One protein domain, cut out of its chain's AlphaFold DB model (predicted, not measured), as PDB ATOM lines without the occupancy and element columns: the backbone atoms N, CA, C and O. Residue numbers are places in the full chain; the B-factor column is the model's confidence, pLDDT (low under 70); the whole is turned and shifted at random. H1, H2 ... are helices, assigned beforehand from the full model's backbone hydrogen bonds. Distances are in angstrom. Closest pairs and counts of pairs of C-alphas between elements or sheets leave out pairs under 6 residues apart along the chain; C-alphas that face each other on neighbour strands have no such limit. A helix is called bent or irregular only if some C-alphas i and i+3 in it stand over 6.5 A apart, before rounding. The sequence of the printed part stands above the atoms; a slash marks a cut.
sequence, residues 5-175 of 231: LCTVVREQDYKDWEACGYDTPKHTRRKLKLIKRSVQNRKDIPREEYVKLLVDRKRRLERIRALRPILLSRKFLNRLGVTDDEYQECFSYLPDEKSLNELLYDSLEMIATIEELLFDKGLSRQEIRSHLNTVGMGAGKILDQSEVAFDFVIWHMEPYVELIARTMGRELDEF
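Overview. This is residues 5 to 175 of the 231 residues of an uncharacterized protein of Marinobacter lutaoensis (UniProt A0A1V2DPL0). An elongated, all-helix body has the bent helix H8 as its core: arm H8a crosses a layer made by the two long helices H3 and H6, which run side by side in opposite directions, while H2 packs on the other side of H8a. H7 lies across one end of the H3 and H6 layer, the short H4 and H5 make the other end, and H1 sits loosely beside H2. The printed part has 171 residues with eight named helices, H1 to H8 in order, and no named strand. It is compact, with a radius of gyration of the C-alphas of 17.2 A, and spans 52 by 31 by 30 A.

Along the chain. Begin with the longest helix, H8, residues 141 to 167, and find C-alpha 141 at (136.480, 137.411, 200.322). By its hydrogen bonds it was assigned as one helix, but it is bent: C-alphas 156 and 159 are 7.2 A apart. Its arms are H8a, residues 141 to 156, 21.5 A long, and H8b, residues 159 to 167, ending at (140.259, 166.086, 173.989). H3, residues 47 to 71, is 34.5 A long, with a kink of 31 degrees near residue 65; it is irregular, with C-alphas 66 and 69 7.1 A apart. H6, residues 98 to 120, is 32.5 A long. Look for H2 at residues 25 to 41, 24.4 A, and H1 at residues 5 to 20, 23.1 A, starting at (151.063, 142.838, 181.794). The short ones are H4, residues 74 to 79, H5, residues 84 to 91, and H7, residues 125 to 134.

Arrangement. H8 is the hub, touching four other helices. H8a touches H6 at Phe 150 and Ser 107, C-alphas 5.8 A apart, at a steep tilt of 58 degrees. It touches H2 at Val 148 and Lys 36, 6.0 A between C-alphas, H3 at Ile 154 and Leu 61, 6.4 A, and H7 at Leu 143 and Arg 129, 6.1 A. H8b touches H3 at Val 161 and Leu 67, C-alphas 6.9 A apart. H3 and H6 touch, opposite ways at a shallow tilt of 33 degrees, only just short of steep; their closest C-alphas, Lys 58 and Ile 111, are 6.7 A apart. H7 touches H6 about perpendicular, at 73 degrees, with C-alphas 128 and 117 6.5 A apart. H4 only just touches H3, only at the corner, and only just touches H5, with 3 pairs of C-alphas within 8 A each; the closest are Phe 76 and Ile 70, 6.6 A, and Asn 78 and Asp 84, 7.2 A. H1 is close to H2 but not clearly touching, 7.9 A between C-alphas 20 and 27. Every O i to N i+4 pair is within hydrogen-bond range in H2, H5, H6, H7, H8a and H8b; in H1 it is 9 of 12, in H3 19 of 21, in H4 1 of 2.

Size, cuts and confidence. The two C-alphas farthest apart, Thr 83 and Thr 134, are 52.2 A apart. The printed part has no cut and no long link. Mean pLDDT of the printed part is 76.1; look for values under 70 at residues 5 to 25 and 135 to 141, among others.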
ATOM      1  N   LEU A   5     152.342 143.422 181.373       28.59
ATOM      2  CA  LEU A   5     151.063 142.838 181.794       28.59
ATOM      3  C   LEU A   5     149.906 143.852 181.805       28.59
ATOM      4  O   LEU A   5     148.762 143.452 181.617       28.59
ATOM      5  N   CYS A   6     150.180 145.146 182.004       33.47
ATOM      6  CA  CYS A   6     149.150 146.190 181.989       33.47
ATOM      7  C   CYS A   6     148.871 146.676 180.556       33.47
ATOM      8  O   CYS A   6     147.718 146.882 180.188       33.47
ATOM      9  N   THR A   7     149.912 146.783 179.723       28.83
ATOM     10  CA  THR A   7     149.816 147.328 178.359       28.83
ATOM     11  C   THR A   7     149.045 146.411 177.398       28.83
ATOM     12  O   THR A   7     148.155 146.880 176.695       28.83
ATOM     13  N   VAL A   8     149.303 145.095 177.416       28.33
ATOM     14  CA  VAL A   8     148.633 144.125 176.518       28.33
ATOM     15  C   VAL A   8     147.140 143.967 176.842       28.33
ATOM     16  O   VAL A   8     146.325 143.748 175.949       28.33
ATOM     17  N   VAL A   9     146.754 144.121 178.115       42.78
ATOM     18  CA  VAL A   9     145.341 144.094 178.531       42.78
ATOM     19  C   VAL A   9     144.614 145.362 178.067       42.78
ATOM     20  O   VAL A   9     143.482 145.266 177.609       42.78
ATOM     21  N   ARG A  10     145.276 146.527 178.102       50.34
ATOM     22  CA  ARG A  10     144.695 147.829 177.730       50.34
ATOM     23  C   ARG A  10     144.394 147.941 176.231       50.34
ATOM     24  O   ARG A  10     143.348 148.455 175.861       50.34
ATOM     25  N   GLU A  11     145.268 147.425 175.368       46.53
ATOM     26  CA  GLU A  11     145.081 147.496 173.909       46.53
ATOM     27  C   GLU A  11     143.975 146.546 173.411       46.53
ATOM     28  O   GLU A  11     143.184 146.899 172.536       46.53
ATOM     29  N   GLN A  12     143.864 145.356 174.012       49.75
ATOM     30  CA  GLN A  12     142.746 144.445 173.752       49.75
ATOM     31  C   GLN A  12     141.428 144.995 174.314       49.75
ATOM     32  O   GLN A  12     140.393 144.831 173.678       49.75
ATOM     33  N   ASP A  13     141.464 145.685 175.459       51.00
ATOM     34  CA  ASP A  13     140.295 146.361 176.027       51.00
ATOM     35  C   ASP A  13     139.808 147.514 175.139       51.00
ATOM     36  O   ASP A  13     138.603 147.673 174.988       51.00
ATOM     37  N   TYR A  14     140.721 148.261 174.505       54.62
ATOM     38  CA  TYR A  14     140.391 149.292 173.513       54.62
ATOM     39  C   TYR A  14     139.766 148.710 172.234       54.62
ATOM     40  O   TYR A  14     138.815 149.270 171.699       54.62
ATOM     41  N   LYS A  15     140.246 147.558 171.754       55.25
ATOM     42  CA  LYS A  15     139.641 146.875 170.593       55.25
ATOM     43  C   LYS A  15     138.280 146.262 170.920       55.25
ATOM     44  O   LYS A  15     137.355 146.341 170.117       55.25
ATOM     45  N   ASP A  16     138.150 145.662 172.101       51.28
ATOM     46  CA  ASP A  16     136.875 145.136 172.596       51.28
ATOM     47  C   ASP A  16     135.878 146.290 172.868       51.28
ATOM     48  O   ASP A  16     134.669 146.105 172.722       51.28
ATOM     49  N   TRP A  17     136.386 147.485 173.198       61.72
ATOM     50  CA  TRP A  17     135.641 148.740 173.324       61.72
ATOM     51  C   TRP A  17     135.084 149.236 171.980       61.72
ATOM     52  O   TRP A  17     133.868 149.397 171.862       61.72
ATOM     53  N   GLU A  18     135.926 149.385 170.951       56.06
ATOM     54  CA  GLU A  18     135.491 149.820 169.609       56.06
ATOM     55  C   GLU A  18     134.484 148.850 168.965       56.06
ATOM     56  O   GLU A  18     133.595 149.264 168.226       56.06
ATOM     57  N   ALA A  19     134.599 147.547 169.240       53.44
ATOM     58  CA  ALA A  19     133.828 146.521 168.541       53.44
ATOM     59  C   ALA A  19     132.402 146.290 169.075       53.44
ATOM     60  O   ALA A  19     131.598 145.658 168.388       53.44
ATOM     61  N   CYS A  20     132.092 146.678 170.315       45.91
ATOM     62  CA  CYS A  20     130.871 146.214 170.996       45.91
ATOM     63  C   CYS A  20     130.019 147.314 171.638       45.91
ATOM     64  O   CYS A  20     128.922 147.000 172.104       45.91
ATOM     65  N   GLY A  21     130.494 148.563 171.667       49.03
ATOM     66  CA  GLY A  21     129.859 149.620 172.447       49.03
ATOM     67  C   GLY A  21     129.969 149.373 173.955       49.03
ATOM     68  O   GLY A  21     130.242 148.260 174.430       49.03
ATOM     69  N   TYR A  22     129.790 150.436 174.734       55.84
ATOM     70  CA  TYR A  22     129.919 150.353 176.181       55.84
ATOM     71  C   TYR A  22     128.817 149.505 176.822       55.84
ATOM     72  O   TYR A  22     127.669 149.469 176.388       55.84
ATOM     73  N   ASP A  23     129.213 148.810 177.887       55.25
ATOM     74  CA  ASP A  23     128.322 148.294 178.925       55.25
ATOM     75  C   ASP A  23     127.202 147.330 178.492       55.25
ATOM     76  O   ASP A  23     126.204 147.132 179.190       55.25
ATOM     77  N   THR A  24     127.375 146.621 177.369       64.62
ATOM     78  CA  THR A  24     126.473 145.495 177.098       64.62
ATOM     79  C   THR A  24     126.588 144.484 178.251       64.62
ATOM     80  O   THR A  24     127.702 144.069 178.601       64.62
ATOM     81  N   PRO A  25     125.474 143.992 178.832       68.19
ATOM     82  CA  PRO A  25     125.528 143.097 179.994       68.19
ATOM     83  C   PRO A  25     126.413 141.860 179.778       68.19
ATOM     84  O   PRO A  25     126.984 141.301 180.717       68.19
ATOM     85  N   LYS A  26     126.549 141.417 178.522       70.81
ATOM     86  CA  LYS A  26     127.425 140.317 178.112       70.81
ATOM     87  C   LYS A  26     128.911 140.684 178.224       70.81
ATOM     88  O   LYS A  26     129.687 139.862 178.718       70.81
ATOM     89  N   HIS A  27     129.300 141.884 177.796       72.00
ATOM     90  CA  HIS A  27     130.679 142.359 177.874       72.00
ATOM     91  C   HIS A  27     131.094 142.630 179.325       72.00
ATOM     92  O   HIS A  27     132.088 142.065 179.787       72.00
ATOM     93  N   THR A  28     130.260 143.339 180.090       76.00
ATOM     94  CA  THR A  28     130.504 143.644 181.511       76.00
ATOM     95  C   THR A  28     130.673 142.364 182.340       76.00
ATOM     96  O   THR A  28     131.632 142.224 183.104       76.00
ATOM     97  N   ARG A  29     129.835 141.336 182.115       80.88
ATOM     98  CA  ARG A  29     129.995 140.012 182.755       80.88
ATOM     99  C   ARG A  29     131.295 139.310 182.367       80.88
ATOM    100  O   ARG A  29     131.947 138.711 183.229       80.88
ATOM    101  N   ARG A  30     131.674 139.342 181.082       80.69
ATOM    102  CA  ARG A  30     132.929 138.742 180.600       80.69
ATOM    103  C   ARG A  30     134.122 139.420 181.264       80.69
ATOM    104  O   ARG A  30     134.990 138.715 181.782       80.69
ATOM    105  N   LYS A  31     134.143 140.752 181.311       81.75
ATOM    106  CA  LYS A  31     135.239 141.487 181.933       81.75
ATOM    107  C   LYS A  31     135.323 141.233 183.430       81.75
ATOM    108  O   LYS A  31     136.396 140.894 183.923       81.75
ATOM    109  N   LEU A  32     134.197 141.268 184.141       84.06
ATOM    110  CA  LEU A  32     134.168 140.956 185.568       84.06
ATOM    111  C   LEU A  32     134.733 139.553 185.860       84.06
ATOM    112  O   LEU A  32     135.440 139.356 186.849       84.06
ATOM    113  N   LYS A  33     134.480 138.570 184.985       85.38
ATOM    114  CA  LYS A  33     135.075 137.225 185.089       85.38
ATOM    115  C   LYS A  33     136.599 137.247 184.919       85.38
ATOM    116  O   LYS A  33     137.293 136.533 185.643       85.38
ATOM    117  N   LEU A  34     137.118 138.047 183.988       80.62
ATOM    118  CA  LEU A  34     138.559 138.210 183.769       80.62
ATOM    119  C   LEU A  34     139.235 138.913 184.952       80.62
ATOM    120  O   LEU A  34     140.262 138.431 185.421       80.62
ATOM    121  N   ILE A  35     138.628 139.973 185.490       86.50
ATOM    122  CA  ILE A  35     139.123 140.684 186.679       86.50
ATOM    123  C   ILE A  35     139.186 139.738 187.882       86.50
ATOM    124  O   ILE A  35     140.232 139.611 188.517       86.50
ATOM    125  N   LYS A  36     138.104 138.991 188.147       87.81
ATOM    126  CA  LYS A  36     138.068 137.980 189.219       87.81
ATOM    127  C   LYS A  36     139.191 136.953 189.076       87.81
ATOM    128  O   LYS A  36     139.855 136.634 190.059       87.81
ATOM    129  N   ARG A  37     139.438 136.463 187.857       85.31
ATOM    130  CA  ARG A  37     140.545 135.538 187.576       85.31
ATOM    131  C   ARG A  37     141.908 136.200 187.807       85.31
ATOM    132  O   ARG A  37     142.781 135.582 188.402       85.31
ATOM    133  N   SER A  38     142.079 137.454 187.392       84.81
ATOM    134  CA  SER A  38     143.316 138.214 187.602       84.81
ATOM    135  C   SER A  38     143.637 138.398 189.088       84.81
ATOM    136  O   SER A  38     144.761 138.146 189.509       84.81
ATOM    137  N   VAL A  39     142.646 138.763 189.910       86.56
ATOM    138  CA  VAL A  39     142.796 138.852 191.375       86.56
ATOM    139  C   VAL A  39     143.196 137.503 191.969       86.56
ATOM    140  O   VAL A  39     144.142 137.430 192.748       86.56
ATOM    141  N   GLN A  40     142.546 136.415 191.547       86.00
ATOM    142  CA  GLN A  40     142.879 135.067 192.014       86.00
ATOM    143  C   GLN A  40     144.295 134.617 191.635       86.00
ATOM    144  O   GLN A  40     144.900 133.863 192.394       86.00
ATOM    145  N   ASN A  41     144.821 135.069 190.497       82.19
ATOM    146  CA  ASN A  41     146.173 134.734 190.051       82.19
ATOM    147  C   ASN A  41     147.262 135.485 190.836       82.19
ATOM    148  O   ASN A  41     148.404 135.044 190.859       82.19
ATOM    149  N   ARG A  42     146.923 136.589 191.514       80.44
ATOM    150  CA  ARG A  42     147.850 137.394 192.331       80.44
ATOM    151  C   ARG A  42     147.849 136.977 193.805       80.44
ATOM    152  O   ARG A  42     148.047 137.806 194.686       80.44
ATOM    153  N   LYS A  43     147.580 135.704 194.110       73.44
ATOM    154  CA  LYS A  43     147.550 135.222 195.503       73.44
ATOM    155  C   LYS A  43     148.901 135.342 196.204       73.44
ATOM    156  O   LYS A  43     148.921 135.782 197.351       73.44
ATOM    157  N   ASP A  44     149.975 135.055 195.474       79.25
ATOM    158  CA  ASP A  44     151.341 134.933 196.000       79.25
ATOM    159  C   ASP A  44     152.276 136.031 195.467       79.25
ATOM    160  O   ASP A  44     153.480 135.840 195.314       79.25
ATOM    161  N   ILE A  45     151.706 137.196 195.153       84.88
ATOM    162  CA  ILE A  45     152.446 138.385 194.723       84.88
ATOM    163  C   ILE A  45     153.419 138.859 195.826       84.88
ATOM    164  O   ILE A  45     152.988 139.046 196.970       84.88
ATOM    165  N   PRO A  46     154.706 139.107 195.502       89.00
ATOM    166  CA  PRO A  46     155.669 139.687 196.437       89.00
ATOM    167  C   PRO A  46     155.206 141.038 196.990       89.00
ATOM    168  O   PRO A  46     154.597 141.839 196.280       89.00
ATOM    169  N   ARG A  47     155.552 141.344 198.248       89.56
ATOM    170  CA  ARG A  47     155.142 142.596 198.914       89.56
ATOM    171  C   ARG A  47     155.501 143.844 198.101       89.56
ATOM    172  O   ARG A  47     154.672 144.734 197.965       89.56
ATOM    173  N   GLU A  48     156.707 143.905 197.544       89.62
ATOM    174  CA  GLU A  48     157.168 145.051 196.744       89.62
ATOM    175  C   GLU A  48     156.338 145.264 195.473       89.62
ATOM    176  O   GLU A  48     156.035 146.397 195.098       89.62
ATOM    177  N   GLU A  49     155.937 144.180 194.812       88.62
ATOM    178  CA  GLU A  49     155.046 144.247 193.654       88.62
ATOM    179  C   GLU A  49     153.631 144.652 194.072       88.62
ATOM    180  O   GLU A  49     152.983 145.443 193.385       88.62
ATOM    181  N   TYR A  50     153.168 144.169 195.227       91.19
ATOM    182  CA  TYR A  50     151.867 144.540 195.773       91.19
ATOM    183  C   TYR A  50     151.794 146.026 196.139       91.19
ATOM    184  O   TYR A  50     150.804 146.680 195.825       91.19
ATOM    185  N   VAL A  51     152.867 146.579 196.711       90.00
ATOM    186  CA  VAL A  51     153.027 148.020 196.963       90.00
ATOM    187  C   VAL A  51     152.863 148.817 195.672       90.00
ATOM    188  O   VAL A  51     152.041 149.729 195.620       90.00
ATOM    189  N   LYS A  52     153.586 148.448 194.607       90.06
ATOM    190  CA  LYS A  52     153.485 149.135 193.308       90.06
ATOM    191  C   LYS A  52     152.063 149.079 192.748       90.06
ATOM    192  O   LYS A  52     151.550 150.090 192.276       90.06
ATOM    193  N   LEU A  53     151.418 147.915 192.840       89.88
ATOM    194  CA  LEU A  53     150.041 147.719 192.388       89.88
ATOM    195  C   LEU A  53     149.040 148.571 193.181       89.88
ATOM    196  O   LEU A  53     148.131 149.151 192.590       89.88
ATOM    197  N   LEU A  54     149.187 148.650 194.507       91.56
ATOM    198  CA  LEU A  54     148.289 149.426 195.362       91.56
ATOM    199  C   LEU A  54     148.427 150.931 195.100       91.56
ATOM    200  O   LEU A  54     147.419 151.619 194.958       91.56
ATOM    201  N   VAL A  55     149.664 151.420 194.972       89.44
ATOM    202  CA  VAL A  55     149.956 152.826 194.644       89.44
ATOM    203  C   VAL A  55     149.363 153.203 193.286       89.44
ATOM    204  O   VAL A  55     148.710 154.241 193.175       89.44
ATOM    205  N   ASP A  56     149.527 152.351 192.267       89.00
ATOM    206  CA  ASP A  56     148.934 152.588 190.947       89.00
ATOM    207  C   ASP A  56     147.404 152.651 191.015       89.00
ATOM    208  O   ASP A  56     146.801 153.612 190.535       89.00
ATOM    209  N   ARG A  57     146.764 151.676 191.671       90.50
ATOM    210  CA  ARG A  57     145.303 151.650 191.832       90.50
ATOM    211  C   ARG A  57     144.779 152.878 192.563       90.50
ATOM    212  O   ARG A  57     143.823 153.486 192.093       90.50
ATOM    213  N   LYS A  58     145.413 153.266 193.674       91.44
ATOM    214  CA  LYS A  58     145.047 154.467 194.435       91.44
ATOM    215  C   LYS A  58     145.122 155.705 193.551       91.44
ATOM    216  O   LYS A  58     144.149 156.445 193.465       91.44
ATOM    217  N   ARG A  59     146.234 155.889 192.832       87.62
ATOM    218  CA  ARG A  59     146.411 157.005 191.891       87.62
ATOM    219  C   ARG A  59     145.299 157.045 190.837       87.62
ATOM    220  O   ARG A  59     144.743 158.109 190.579       87.62
ATOM    221  N   ARG A  60     144.960 155.899 190.241       88.31
ATOM    222  CA  ARG A  60     143.927 155.793 189.195       88.31
ATOM    223  C   ARG A  60     142.526 156.080 189.741       88.31
ATOM    224  O   ARG A  60     141.796 156.855 189.133       88.31
ATOM    225  N   LEU A  61     142.168 155.528 190.903       89.94
ATOM    226  CA  LEU A  61     140.880 155.788 191.558       89.94
ATOM    227  C   LEU A  61     140.729 157.246 192.002       89.94
ATOM    228  O   LEU A  61     139.672 157.834 191.801       89.94
ATOM    229  N   GLU A  62     141.780 157.850 192.556       87.62
ATOM    230  CA  GLU A  62     141.799 159.271 192.927       87.62
ATOM    231  C   GLU A  62     141.606 160.179 191.708       87.62
ATOM    232  O   GLU A  62     140.803 161.113 191.737       87.62
ATOM    233  N   ARG A  63     142.271 159.856 190.593       85.06
ATOM    234  CA  ARG A  63     142.077 160.544 189.313       85.06
ATOM    235  C   ARG A  63     140.645 160.395 188.795       85.06
ATOM    236  O   ARG A  63     140.041 161.390 188.400       85.06
ATOM    237  N   ILE A  64     140.077 159.189 188.846       86.19
ATOM    238  CA  ILE A  64     138.672 158.943 188.484       86.19
ATOM    239  C   ILE A  64     137.740 159.776 189.369       86.19
ATOM    240  O   ILE A  64     136.882 160.476 188.837       86.19
ATOM    241  N   ARG A  65     137.925 159.768 190.696       86.12
ATOM    242  CA  ARG A  65     137.130 160.583 191.631       86.12
ATOM    243  C   ARG A  65     137.177 162.058 191.256       86.12
ATOM    244  O   ARG A  65     136.134 162.706 191.222       86.12
ATOM    245  N   ALA A  66     138.370 162.572 190.979       78.69
ATOM    246  CA  ALA A  66     138.568 163.970 190.644       78.69
ATOM    247  C   ALA A  66     137.852 164.357 189.348       78.69
ATOM    248  O   ALA A  66     137.178 165.375 189.305       78.69
ATOM    249  N   LEU A  67     137.971 163.538 188.303       77.94
ATOM    250  CA  LEU A  67     137.500 163.882 186.958       77.94
ATOM    251  C   LEU A  67     136.053 163.462 186.701       77.94
ATOM    252  O   LEU A  67     135.430 163.931 185.757       77.94
ATOM    253  N   ARG A  68     135.465 162.643 187.570       77.94
ATOM    254  CA  ARG A  68     134.068 162.214 187.463       77.94
ATOM    255  C   ARG A  68     133.049 163.364 187.343       77.94
ATOM    256  O   ARG A  68     132.174 163.252 186.489       77.94
ATOM    257  N   PRO A  69     133.125 164.477 188.101       74.19
ATOM    258  CA  PRO A  69     132.225 165.619 187.905       74.19
ATOM    259  C   PRO A  69     132.301 166.214 186.493       74.19
ATOM    260  O   PRO A  69     131.294 166.681 185.969       74.19
ATOM    261  N   ILE A  70     133.479 166.156 185.863       72.38
ATOM    262  CA  ILE A  70     133.677 166.560 184.470       72.38
ATOM    263  C   ILE A  70     132.969 165.580 183.532       72.38
ATOM    264  O   ILE A  70     132.185 166.007 182.688       72.38
ATOM    265  N   LEU A  71     133.207 164.275 183.720       70.69
ATOM    266  CA  LEU A  71     132.628 163.197 182.907       70.69
ATOM    267  C   LEU A  71     131.096 163.213 182.888       70.69
ATOM    268  O   LEU A  71     130.490 162.852 181.886       70.69
ATOM    269  N   LEU A  72     130.470 163.639 183.986       71.56
ATOM    270  CA  LEU A  72     129.011 163.695 184.123       71.56
ATOM    271  C   LEU A  72     128.419 165.058 183.734       71.56
ATOM    272  O   LEU A  72     127.199 165.229 183.712       71.56
ATOM    273  N   SER A  73     129.256 166.047 183.420       74.25
ATOM    274  CA  SER A  73     128.811 167.385 183.041       74.25
ATOM    275  C   SER A  73     128.692 167.498 181.527       74.25
ATOM    276  O   SER A  73     129.608 167.964 180.849       74.25
ATOM    277  N   ARG A  74     127.515 167.156 180.982       74.00
ATOM    278  CA  ARG A  74     127.200 167.358 179.553       74.00
ATOM    279  C   ARG A  74     127.523 168.779 179.082       74.00
ATOM    280  O   ARG A  74     128.105 168.974 178.024       74.00
ATOM    281  N   LYS A  75     127.215 169.782 179.913       70.38
ATOM    282  CA  LYS A  75     127.527 171.192 179.634       70.38
ATOM    283  C   LYS A  75     129.024 171.420 179.415       70.38
ATOM    284  O   LYS A  75     129.386 172.217 178.559       70.38
ATOM    285  N   PHE A  76     129.882 170.759 180.190       71.38
ATOM    286  CA  PHE A  76     131.326 170.888 180.045       71.38
ATOM    287  C   PHE A  76     131.861 170.084 178.861       71.38
ATOM    288  O   PHE A  76     132.660 170.615 178.097       71.38
ATOM    289  N   LEU A  77     131.380 168.855 178.663       72.69
ATOM    290  CA  LEU A  77     131.744 168.026 177.512       72.69
ATOM    291  C   LEU A  77     131.467 168.752 176.190       72.69
ATOM    292  O   LEU A  77     132.358 168.833 175.346       72.69
ATOM    293  N   ASN A  78     130.312 169.412 176.071       70.12
ATOM    294  CA  ASN A  78     129.986 170.216 174.892       70.12
ATOM    295  C   ASN A  78     130.988 171.360 174.648       70.12
ATOM    296  O   ASN A  78     131.286 171.679 173.500       70.12
ATOM    297  N   ARG A  79     131.574 171.948 175.701       65.06
ATOM    298  CA  ARG A  79     132.641 172.963 175.563       65.06
ATOM    299  C   ARG A  79     133.984 172.368 175.183       65.06
ATOM    300  O   ARG A  79     134.815 173.058 174.618       65.06
ATOM    301  N   LEU A  80     134.226 171.101 175.492       63.69
ATOM    302  CA  LEU A  80     135.404 170.405 174.986       63.69
ATOM    303  C   LEU A  80     135.265 170.044 173.499       63.69
ATOM    304  O   LEU A  80     136.174 169.447 172.937       63.69
ATOM    305  N   GLY A  81     134.149 170.407 172.858       63.28
ATOM    306  CA  GLY A  81     133.857 170.045 171.477       63.28
ATOM    307  C   GLY A  81     133.244 168.655 171.326       63.28
ATOM    308  O   GLY A  81     133.111 168.206 170.196       63.28
ATOM    309  N   VAL A  82     132.850 167.997 172.426       70.69
ATOM    310  CA  VAL A  82     132.057 166.762 172.361       70.69
ATOM    311  C   VAL A  82     130.653 167.135 171.904       70.69
ATOM    312  O   VAL A  82     129.933 167.861 172.585       70.69
ATOM    313  N   THR A  83     130.265 166.679 170.726       69.12
ATOM    314  CA  THR A  83     128.937 166.926 170.166       69.12
ATOM    315  C   THR A  83     127.852 166.194 170.956       69.12
ATOM    316  O   THR A  83     128.122 165.267 171.719       69.12
ATOM    317  N   ASP A  84     126.592 166.596 170.774       71.19
ATOM    318  CA  ASP A  84     125.471 165.894 171.406       71.19
ATOM    319  C   ASP A  84     125.372 164.432 170.943       71.19
ATOM    320  O   ASP A  84     125.029 163.575 171.756       71.19
ATOM    321  N   ASP A  85     125.725 164.141 169.689       70.00
ATOM    322  CA  ASP A  85     125.754 162.777 169.150       70.00
ATOM    323  C   ASP A  85     126.873 161.958 169.807       70.00
ATOM    324  O   ASP A  85     126.604 160.891 170.353       70.00
ATOM    325  N   GLU A  86     128.097 162.492 169.896       69.06
ATOM    326  CA  GLU A  86     129.207 161.839 170.612       69.06
ATOM    327  C   GLU A  86     128.903 161.663 172.105       69.06
ATOM    328  O   GLU A  86     129.246 160.641 172.701       69.06
ATOM    329  N   TYR A  87     128.219 162.627 172.728       75.25
ATOM    330  CA  TYR A  87     127.721 162.470 174.088       75.25
ATOM    331  C   TYR A  87     126.738 161.300 174.173       75.25
ATOM    332  O   TYR A  87     126.872 160.466 175.065       75.25
ATOM    333  N   GLN A  88     125.761 161.203 173.265       74.50
ATOM    334  CA  GLN A  88     124.799 160.100 173.273       74.50
ATOM    335  C   GLN A  88     125.447 158.744 172.985       74.50
ATOM    336  O   GLN A  88     125.067 157.753 173.599       74.50
ATOM    337  N   GLU A  89     126.434 158.684 172.103       70.69
ATOM    338  CA  GLU A  89     127.093 157.437 171.719       70.69
ATOM    339  C   GLU A  89     128.103 156.957 172.765       70.69
ATOM    340  O   GLU A  89     128.162 155.766 173.072       70.69
ATOM    341  N   CYS A  90     128.887 157.879 173.330       68.81
ATOM    342  CA  CYS A  90     130.004 157.544 174.207       68.81
ATOM    343  C   CYS A  90     129.692 157.782 175.685       68.81
ATOM    344  O   CYS A  90     130.036 156.945 176.506       68.81
ATOM    345  N   PHE A  91     129.040 158.888 176.050       71.88
ATOM    346  CA  PHE A  91     128.920 159.328 177.447       71.88
ATOM    347  C   PHE A  91     127.534 159.104 178.067       71.88
ATOM    348  O   PHE A  91     127.413 159.130 179.287       71.88
ATOM    349  N   SER A  92     126.480 158.839 177.288       66.69
ATOM    350  CA  SER A  92     125.132 158.573 177.831       66.69
ATOM    351  C   SER A  92     125.083 157.323 178.712       66.69
ATOM    352  O   SER A  92     124.263 157.236 179.625       66.69
ATOM    353  N   TYR A  93     126.000 156.389 178.455       63.88
ATOM    354  CA  TYR A  93     126.217 155.166 179.218       63.88
ATOM    355  C   TYR A  93     127.132 155.356 180.430       63.88
ATOM    356  O   TYR A  93     127.466 154.366 181.069       63.88
ATOM    357  N   LEU A  94     127.558 156.584 180.754       66.69
ATOM    358  CA  LEU A  94     128.105 156.922 182.067       66.69
ATOM    359  C   LEU A  94     126.938 157.317 182.974       66.69
ATOM    360  O   LEU A  94     126.568 158.494 183.031       66.69
ATOM    361  N   PRO A  95     126.306 156.374 183.684       54.38
ATOM    362  CA  PRO A  95     125.283 156.748 184.627       54.38
ATOM    363  C   PRO A  95     125.926 157.421 185.846       54.38
ATOM    364  O   PRO A  95     127.005 157.052 186.316       54.38
ATOM    365  N   ASP A  96     125.170 158.320 186.471       61.31
ATOM    366  CA  ASP A  96     125.252 158.538 187.918       61.31
ATOM    367  C   ASP A  96     124.707 157.296 188.662       61.31
ATOM    368  O   ASP A  96     123.866 157.405 189.552       61.31
ATOM    369  N   GLU A  97     125.096 156.080 188.246       63.28
ATOM    370  CA  GLU A  97     124.596 154.847 188.842       63.28
ATOM    371  C   GLU A  97     125.121 154.819 190.264       63.28
ATOM    372  O   GLU A  97     126.302 154.584 190.521       63.28
ATOM    373  N   LYS A  98     124.208 155.107 191.191       74.81
ATOM    374  CA  LYS A  98     124.443 155.143 192.629       74.81
ATOM    375  C   LYS A  98     125.355 154.000 193.085       74.81
ATOM    376  O   LYS A  98     126.276 154.240 193.854       74.81
ATOM    377  N   SER A  99     125.166 152.803 192.535       75.69
ATOM    378  CA  SER A  99     125.968 151.617 192.837       75.69
ATOM    379  C   SER A  99     127.438 151.717 192.416       75.69
ATOM    380  O   SER A  99     128.301 151.293 193.175       75.69
ATOM    381  N   LEU A 100     127.760 152.280 191.246       78.50
ATOM    382  CA  LEU A 100     129.155 152.480 190.831       78.50
ATOM    383  C   LEU A 100     129.826 153.589 191.655       78.50
ATOM    384  O   LEU A 100     131.021 153.517 191.938       78.50
ATOM    385  N   ASN A 101     129.050 154.585 192.087       81.56
ATOM    386  CA  ASN A 101     129.537 155.651 192.961       81.56
ATOM    387  C   ASN A 101     129.850 155.142 194.358       81.56
ATOM    388  O   ASN A 101     130.933 155.406 194.869       81.56
ATOM    389  N   GLU A 102     128.912 154.411 194.957       85.31
ATOM    390  CA  GLU A 102     129.116 153.708 196.222       85.31
ATOM    391  C   GLU A 102     130.356 152.819 196.105       85.31
ATOM    392  O   GLU A 102     131.275 152.953 196.903       85.31
ATOM    393  N   LEU A 103     130.477 152.049 195.016       87.75
ATOM    394  CA  LEU A 103     131.648 151.211 194.773       87.75
ATOM    395  C   LEU A 103     132.961 152.005 194.683       87.75
ATOM    396  O   LEU A 103     133.979 151.520 195.168       87.75
ATOM    397  N   LEU A 104     132.976 153.195 194.070       90.25
ATOM    398  CA  LEU A 104     134.159 154.063 194.015       90.25
ATOM    399  C   LEU A 104     134.547 154.575 195.409       90.25
ATOM    400  O   LEU A 104     135.727 154.529 195.757       90.25
ATOM    401  N   TYR A 105     133.586 155.057 196.199       89.81
ATOM    402  CA  TYR A 105     133.860 155.559 197.549       89.81
ATOM    403  C   TYR A 105     134.295 154.434 198.492       89.81
ATOM    404  O   TYR A 105     135.361 154.545 199.097       89.81
ATOM    405  N   ASP A 106     133.573 153.311 198.499       89.31
ATOM    406  CA  ASP A 106     133.950 152.095 199.226       89.31
ATOM    407  C   ASP A 106     135.355 151.626 198.815       89.31
ATOM    408  O   ASP A 106     136.159 151.181 199.638       89.31
ATOM    409  N   SER A 107     135.680 151.748 197.521       92.81
ATOM    410  CA  SER A 107     136.994 151.383 197.005       92.81
ATOM    411  C   SER A 107     138.107 152.262 197.569       92.81
ATOM    412  O   SER A 107     139.167 151.751 197.924       92.81
ATOM    413  N   LEU A 108     137.883 153.572 197.659       92.62
ATOM    414  CA  LEU A 108     138.857 154.523 198.196       92.62
ATOM    415  C   LEU A 108     139.074 154.332 199.701       92.62
ATOM    416  O   LEU A 108     140.221 154.318 200.148       92.62
ATOM    417  N   GLU A 109     138.000 154.124 200.466       91.94
ATOM    418  CA  GLU A 109     138.080 153.827 201.902       91.94
ATOM    419  C   GLU A 109     138.847 152.528 202.166       91.94
ATOM    420  O   GLU A 109     139.742 152.459 203.017       91.94
ATOM    421  N   MET A 110     138.552 151.490 201.383       91.38
ATOM    422  CA  MET A 110     139.246 150.219 201.520       91.38
ATOM    423  C   MET A 110     140.713 150.310 201.096       91.38
ATOM    424  O   MET A 110     141.565 149.690 201.732       91.38
ATOM    425  N   ILE A 111     141.047 151.082 200.056       93.19
ATOM    426  CA  ILE A 111     142.449 151.285 199.673       93.19
ATOM    427  C   ILE A 111     143.232 151.975 200.785       93.19
ATOM    428  O   ILE A 111     144.352 151.550 201.048       93.19
ATOM    429  N   ALA A 112     142.641 152.957 201.475       91.69
ATOM    430  CA  ALA A 112     143.269 153.607 202.624       91.69
ATOM    431  C   ALA A 112     143.511 152.613 203.773       91.69
ATOM    432  O   ALA A 112     144.581 152.600 204.375       91.69
ATOM    433  N   THR A 113     142.555 151.711 204.014       90.94
ATOM    434  CA  THR A 113     142.707 150.640 205.012       90.94
ATOM    435  C   THR A 113     143.839 149.679 204.634       90.94
ATOM    436  O   THR A 113     144.679 149.340 205.462       90.94
ATOM    437  N   ILE A 114     143.903 149.233 203.373       91.94
ATOM    438  CA  ILE A 114     144.971 148.337 202.897       91.94
ATOM    439  C   ILE A 114     146.332 149.044 202.930       91.94
ATOM    440  O   ILE A 114     147.335 148.407 203.244       91.94
ATOM    441  N   GLU A 115     146.374 150.340 202.627       92.94
ATOM    442  CA  GLU A 115     147.574 151.171 202.687       92.94
ATOM    443  C   GLU A 115     148.141 151.228 204.111       92.94
ATOM    444  O   GLU A 115     149.309 150.893 204.294       92.94
ATOM    445  N   GLU A 116     147.320 151.525 205.122       92.38
ATOM    446  CA  GLU A 116     147.734 151.489 206.536       92.38
ATOM    447  C   GLU A 116     148.349 150.122 206.895       92.38
ATOM    448  O   GLU A 116     149.446 150.019 207.448       92.38
ATOM    449  N   LEU A 117     147.674 149.028 206.528       91.50
ATOM    450  CA  LEU A 117     148.154 147.679 206.828       91.50
ATOM    451  C   LEU A 117     149.464 147.338 206.091       91.50
ATOM    452  O   LEU A 117     150.330 146.655 206.643       91.50
ATOM    453  N   LEU A 118     149.623 147.803 204.853       92.38
ATOM    454  CA  LEU A 118     150.775 147.502 204.006       92.38
ATOM    455  C   LEU A 118     152.006 148.341 204.367       92.38
ATOM    456  O   LEU A 118     153.117 147.802 204.430       92.38
ATOM    457  N   PHE A 119     151.829 149.648 204.566       92.62
ATOM    458  CA  PHE A 119     152.919 150.602 204.769       92.62
ATOM    459  C   PHE A 119     153.250 150.802 206.244       92.62
ATOM    460  O   PHE A 119     154.426 150.702 206.590       92.62
ATOM    461  N   ASP A 120     152.250 150.975 207.111       91.56
ATOM    462  CA  ASP A 120     152.500 151.267 208.529       91.56
ATOM    463  C   ASP A 120     152.789 149.989 209.315       91.56
ATOM    464  O   ASP A 120     153.701 149.943 210.139       91.56
ATOM    465  N   LYS A 121     152.040 148.915 209.031       89.75
ATOM    466  CA  LYS A 121     152.210 147.615 209.711       89.75
ATOM    467  C   LYS A 121     153.152 146.666 208.973       89.75
ATOM    468  O   LYS A 121     153.456 145.590 209.481       89.75
ATOM    469  N   GLY A 122     153.619 147.048 207.783       90.94
ATOM    470  CA  GLY A 122     154.583 146.274 206.998       90.94
ATOM    471  C   GLY A 122     154.057 144.937 206.469       90.94
ATOM    472  O   GLY A 122     154.854 144.138 205.978       90.94
ATOM    473  N   LEU A 123     152.747 144.686 206.534       92.44
ATOM    474  CA  LEU A 123     152.165 143.376 206.251       92.44
ATOM    475  C   LEU A 123     152.249 143.026 204.760       92.44
ATOM    476  O   LEU A 123     152.050 143.863 203.882       92.44
ATOM    477  N   SER A 124     152.508 141.761 204.453       91.19
ATOM    478  CA  SER A 124     152.333 141.189 203.119       91.19
ATOM    479  C   SER A 124     150.851 141.054 202.758       91.19
ATOM    480  O   SER A 124     149.976 141.043 203.622       91.19
ATOM    481  N   ARG A 125     150.536 140.853 201.472       89.56
ATOM    482  CA  ARG A 125     149.150 140.625 201.022       89.56
ATOM    483  C   ARG A 125     148.475 139.452 201.750       89.56
ATOM    484  O   ARG A 125     147.286 139.528 202.058       89.56
ATOM    485  N   GLN A 126     149.207 138.368 202.022       87.94
ATOM    486  CA  GLN A 126     148.668 137.205 202.740       87.94
ATOM    487  C   GLN A 126     148.372 137.535 204.208       87.94
ATOM    488  O   GLN A 126     147.338 137.123 204.733       87.94
ATOM    489  N   GLU A 127     149.229 138.325 204.850       90.19
ATOM    490  CA  GLU A 127     149.015 138.790 206.221       90.19
ATOM    491  C   GLU A 127     147.870 139.798 206.302       90.19
ATOM    492  O   GLU A 127     147.045 139.680 207.197       90.19
ATOM    493  N   ILE A 128     147.740 140.715 205.336       89.50
ATOM    494  CA  ILE A 128     146.588 141.626 205.216       89.50
ATOM    495  C   ILE A 128     145.303 140.823 205.058       89.50
ATOM    496  O   ILE A 128     144.328 141.070 205.765       89.50
ATOM    497  N   ARG A 129     145.309 139.816 204.172       87.25
ATOM    498  CA  ARG A 129     144.191 138.882 204.026       87.25
ATOM    499  C   ARG A 129     143.869 138.261 205.380       87.25
ATOM    500  O   ARG A 129     142.742 138.378 205.821       87.25
ATOM    501  N   SER A 130     144.841 137.669 206.072       85.94
ATOM    502  CA  SER A 130     144.621 137.059 207.388       85.94
ATOM    503  C   SER A 130     144.142 138.054 208.455       85.94
ATOM    504  O   SER A 130     143.304 137.705 209.280       85.94
ATOM    505  N   HIS A 131     144.639 139.288 208.440       84.81
ATOM    506  CA  HIS A 131     144.289 140.333 209.397       84.81
ATOM    507  C   HIS A 131     142.837 140.781 209.218       84.81
ATOM    508  O   HIS A 131     142.055 140.772 210.168       84.81
ATOM    509  N   LEU A 132     142.435 141.061 207.976       81.88
ATOM    510  CA  LEU A 132     141.040 141.337 207.641       81.88
ATOM    511  C   LEU A 132     140.148 140.119 207.938       81.88
ATOM    512  O   LEU A 132     138.966 140.285 208.231       81.88
ATOM    513  N   ASN A 133     140.719 138.904 207.950       75.31
ATOM    514  CA  ASN A 133     140.012 137.681 208.337       75.31
ATOM    515  C   ASN A 133     139.626 137.615 209.813       75.31
ATOM    516  O   ASN A 133     138.579 137.060 210.148       75.31
ATOM    517  N   THR A 134     140.458 138.174 210.685       71.06
ATOM    518  CA  THR A 134     140.296 138.074 212.139       71.06
ATOM    519  C   THR A 134     139.329 139.089 212.747       71.06
ATOM    520  O   THR A 134     138.831 138.849 213.842       71.06
ATOM    521  N   VAL A 135     139.011 140.185 212.049       66.69
ATOM    522  CA  VAL A 135     138.185 141.288 212.593       66.69
ATOM    523  C   VAL A 135     136.665 141.058 212.420       66.69
ATOM    524  O   VAL A 135     135.860 141.774 213.005       66.69
ATOM    525  N   GLY A 136     136.246 139.986 211.734       45.25
ATOM    526  CA  GLY A 136     134.850 139.525 211.698       45.25
ATOM    527  C   GLY A 136     134.077 139.866 210.414       45.25
ATOM    528  O   GLY A 136     134.207 140.943 209.852       45.25
ATOM    529  N   MET A 137     133.230 138.907 210.005       41.94
ATOM    530  CA  MET A 137     132.430 138.778 208.765       41.94
ATOM    531  C   MET A 137     133.153 138.191 207.528       41.94
ATOM    532  O   MET A 137     133.617 138.892 206.641       41.94
ATOM    533  N   GLY A 138     133.147 136.852 207.406       48.78
ATOM    534  CA  GLY A 138     133.213 136.147 206.106       48.78
ATOM    535  C   GLY A 138     134.497 136.328 205.291       48.78
ATOM    536  O   GLY A 138     134.468 136.434 204.060       48.78
ATOM    537  N   ALA A 139     135.624 136.399 205.980       49.41
ATOM    538  CA  ALA A 139     136.708 137.243 205.546       49.41
ATOM    539  C   ALA A 139     137.851 136.480 204.857       49.41
ATOM    540  O   ALA A 139     138.214 135.355 205.177       49.41
ATOM    541  N   GLY A 140     138.353 137.096 203.794       51.12
ATOM    542  CA  GLY A 140     139.222 136.508 202.778       51.12
ATOM    543  C   GLY A 140     138.598 136.747 201.413       51.12
ATOM    544  O   GLY A 140     139.301 136.984 200.436       51.12
ATOM    545  N   LYS A 141     137.259 136.799 201.393       62.66
ATOM    546  CA  LYS A 141     136.480 137.411 200.322       62.66
ATOM    547  C   LYS A 141     136.611 138.928 200.326       62.66
ATOM    548  O   LYS A 141     136.678 139.453 199.236       62.66
ATOM    549  N   ILE A 142     136.719 139.595 201.482       80.75
ATOM    550  CA  ILE A 142     136.768 141.069 201.548       80.75
ATOM    551  C   ILE A 142     137.937 141.616 200.725       80.75
ATOM    552  O   ILE A 142     137.692 142.311 199.753       80.75
ATOM    553  N   LEU A 143     139.185 141.216 201.014       87.94
ATOM    554  CA  LEU A 143     140.343 141.700 200.249       87.94
ATOM    555  C   LEU A 143     140.221 141.384 198.751       87.94
ATOM    556  O   LEU A 143     140.408 142.262 197.913       87.94
ATOM    557  N   ASP A 144     139.869 140.142 198.405       87.94
ATOM    558  CA  ASP A 144     139.721 139.736 197.004       87.94
ATOM    559  C   ASP A 144     138.552 140.490 196.314       87.94
ATOM    560  O   ASP A 144     138.652 140.842 195.144       87.94
ATOM    561  N   GLN A 145     137.446 140.763 197.012       87.81
ATOM    562  CA  GLN A 145     136.288 141.519 196.512       87.81
ATOM    563  C   GLN A 145     136.634 142.985 196.302       87.81
ATOM    564  O   GLN A 145     136.273 143.541 195.270       87.81
ATOM    565  N   SER A 146     137.357 143.586 197.240       89.81
ATOM    566  CA  SER A 146     137.824 144.960 197.137       89.81
ATOM    567  C   SER A 146     138.805 145.116 195.983       89.81
ATOM    568  O   SER A 146     138.629 145.996 195.155       89.81
ATOM    569  N   GLU A 147     139.760 144.198 195.816       90.56
ATOM    570  CA  GLU A 147     140.648 144.222 194.648       90.56
ATOM    571  C   GLU A 147     139.892 144.056 193.320       90.56
ATOM    572  O   GLU A 147     140.278 144.659 192.319       90.56
ATOM    573  N   VAL A 148     138.811 143.262 193.297       89.81
ATOM    574  CA  VAL A 148     137.911 143.179 192.136       89.81
ATOM    575  C   VAL A 148     137.182 144.503 191.913       89.81
ATOM    576  O   VAL A 148     137.073 144.924 190.765       89.81
ATOM    577  N   ALA A 149     136.693 145.150 192.972       89.69
ATOM    578  CA  ALA A 149     136.017 146.442 192.901       89.69
ATOM    579  C   ALA A 149     136.945 147.533 192.349       89.69
ATOM    580  O   ALA A 149     136.560 148.221 191.407       89.69
ATOM    581  N   PHE A 150     138.186 147.612 192.845       92.69
ATOM    582  CA  PHE A 150     139.191 148.569 192.373       92.69
ATOM    583  C   PHE A 150     139.411 148.420 190.868       92.69
ATOM    584  O   PHE A 150     139.246 149.372 190.110       92.69
ATOM    585  N   ASP A 151     139.747 147.201 190.435       90.06
ATOM    586  CA  ASP A 151     140.049 146.902 189.035       90.06
ATOM    587  C   ASP A 151     138.813 147.106 188.138       90.06
ATOM    588  O   ASP A 151     138.957 147.482 186.976       90.06
ATOM    589  N   PHE A 152     137.602 146.873 188.662       88.06
ATOM    590  CA  PHE A 152     136.350 147.075 187.931       88.06
ATOM    591  C   PHE A 152     136.038 148.554 187.715       88.06
ATOM    592  O   PHE A 152     135.801 148.940 186.575       88.06
ATOM    593  N   VAL A 153     136.088 149.379 188.767       88.38
ATOM    594  CA  VAL A 153     135.876 150.833 188.654       88.38
ATOM    595  C   VAL A 153     136.913 151.444 187.718       88.38
ATOM    596  O   VAL A 153     136.559 152.210 186.828       88.38
ATOM    597  N   ILE A 154     138.182 151.058 187.876       88.50
ATOM    598  CA  ILE A 154     139.281 151.505 187.019       88.50
ATOM    599  C   ILE A 154     139.012 151.164 185.552       88.50
ATOM    600  O   ILE A 154     139.045 152.047 184.701       88.50
ATOM    601  N   TRP A 155     138.718 149.897 185.249       85.81
ATOM    602  CA  TRP A 155     138.422 149.481 183.880       85.81
ATOM    603  C   TRP A 155     137.209 150.214 183.303       85.81
ATOM    604  O   TRP A 155     137.221 150.592 182.135       85.81
ATOM    605  N   HIS A 156     136.169 150.393 184.115       80.88
ATOM    606  CA  HIS A 156     134.922 150.979 183.655       80.88
ATOM    607  C   HIS A 156     135.076 152.477 183.378       80.88
ATOM    608  O   HIS A 156     134.584 152.956 182.366       80.88
ATOM    609  N   MET A 157     135.788 153.210 184.240       81.75
ATOM    610  CA  MET A 157     135.816 154.675 184.207       81.75
ATOM    611  C   MET A 157     137.035 155.267 183.492       81.75
ATOM    612  O   MET A 157     136.934 156.338 182.898       81.75
ATOM    613  N   GLU A 158     138.204 154.625 183.544       82.69
ATOM    614  CA  GLU A 158     139.441 155.256 183.072       82.69
ATOM    615  C   GLU A 158     139.535 155.500 181.564       82.69
ATOM    616  O   GLU A 158     140.095 156.533 181.202       82.69
ATOM    617  N   PRO A 159     138.966 154.674 180.666       77.50
ATOM    618  CA  PRO A 159     139.033 155.005 179.247       77.50
ATOM    619  C   PRO A 159     138.268 156.298 178.913       77.50
ATOM    620  O   PRO A 159     138.688 157.044 178.031       77.50
ATOM    621  N   TYR A 160     137.214 156.634 179.666       77.31
ATOM    622  CA  TYR A 160     136.545 157.933 179.547       77.31
ATOM    623  C   TYR A 160     137.431 159.080 180.031       77.31
ATOM    624  O   TYR A 160     137.470 160.144 179.419       77.31
ATOM    625  N   VAL A 161     138.179 158.856 181.114       80.06
ATOM    626  CA  VAL A 161     139.173 159.820 181.597       80.06
ATOM    627  C   VAL A 161     140.262 160.051 180.542       80.06
ATOM    628  O   VAL A 161     140.627 161.195 180.282       80.06
ATOM    629  N   GLU A 162     140.752 158.987 179.903       77.81
ATOM    630  CA  GLU A 162     141.729 159.058 178.808       77.81
ATOM    631  C   GLU A 162     141.200 159.831 177.604       77.81
ATOM    632  O   GLU A 162     141.915 160.671 177.056       77.81
ATOM    633  N   LEU A 163     139.952 159.573 177.205       75.69
ATOM    634  CA  LEU A 163     139.310 160.280 176.102       75.69
ATOM    635  C   LEU A 163     139.264 161.788 176.374       75.69
ATOM    636  O   LEU A 163     139.707 162.570 175.539       75.69
ATOM    637  N   ILE A 164     138.831 162.195 177.568       72.19
ATOM    638  CA  ILE A 164     138.781 163.609 177.957       72.19
ATOM    639  C   ILE A 164     140.165 164.240 178.042       72.19
ATOM    640  O   ILE A 164     140.346 165.358 177.559       72.19
ATOM    641  N   ALA A 165     141.148 163.534 178.604       75.50
ATOM    642  CA  ALA A 165     142.515 164.034 178.657       75.50
ATOM    643  C   ALA A 165     143.036 164.376 177.252       75.50
ATOM    644  O   ALA A 165     143.522 165.488 177.026       75.50
ATOM    645  N   ARG A 166     142.810 163.470 176.288       73.94
ATOM    646  CA  ARG A 166     143.147 163.680 174.872       73.94
ATOM    647  C   ARG A 166     142.382 164.850 174.262       73.94
ATOM    648  O   ARG A 166     143.008 165.693 173.626       73.94
ATOM    649  N   THR A 167     141.070 164.955 174.485       69.06
ATOM    650  CA  THR A 167     140.259 166.086 173.989       69.06
ATOM    651  C   THR A 167     140.745 167.426 174.547       69.06
ATOM    652  O   THR A 167     140.703 168.452 173.874       69.06
ATOM    653  N   MET A 168     141.276 167.428 175.769       67.69
ATOM    654  CA  MET A 168     141.844 168.613 176.416       67.69
ATOM    655  C   MET A 168     143.309 168.871 176.022       67.69
ATOM    656  O   MET A 168     143.900 169.850 176.485       67.69
ATOM    657  N   GLY A 169     143.882 168.035 175.148       68.19
ATOM    658  CA  GLY A 169     145.247 168.151 174.635       68.19
ATOM    659  C   GLY A 169     146.324 167.848 175.672       68.19
ATOM    660  O   GLY A 169     147.379 168.477 175.634       68.19
ATOM    661  N   ARG A 170     146.049 166.946 176.619       71.94
ATOM    662  CA  ARG A 170     146.993 166.554 177.673       71.94
ATOM    663  C   ARG A 170     147.159 165.046 177.743       71.94
ATOM    664  O   ARG A 170     146.264 164.282 177.377       71.94
ATOM    665  N   GLU A 171     148.281 164.631 178.309       74.31
ATOM    666  CA  GLU A 171     148.480 163.238 178.689       74.31
ATOM    667  C   GLU A 171     147.664 162.896 179.946       74.31
ATOM    668  O   GLU A 171     147.429 163.733 180.821       74.31
ATOM    669  N   LEU A 172     147.246 161.632 180.070       72.94
ATOM    670  CA  LEU A 172     146.427 161.153 181.195       72.94
ATOM    671  C   LEU A 172     147.078 161.427 182.568       72.94
ATOM    672  O   LEU A 172     146.392 161.643 183.570       72.94
ATOM    673  N   ASP A 173     148.408 161.390 182.625       72.62
ATOM    674  CA  ASP A 173     149.179 161.587 183.854       72.62
ATOM    675  C   ASP A 173     149.359 163.070 184.227       72.62
ATOM    676  O   ASP A 173     149.696 163.372 185.371       72.62
ATOM    677  N   GLU A 174     149.061 163.997 183.314       69.19
ATOM    678  CA  GLU A 174     149.066 165.446 183.567       69.19
ATOM    679  C   GLU A 174     147.731 165.941 184.147       69.19
ATOM    680  O   GLU A 174     147.642 167.056 184.667       69.19
ATOM    681  N   PHE A 175     146.686 165.112 184.088       67.12
ATOM    682  CA  PHE A 175     145.347 165.425 184.578       67.12
ATOM    683  C   PHE A 175     145.218 165.199 186.089       67.12
ATOM    684  O   PHE A 175     144.814 164.138 186.570       67.12
TER     685      PHE A 175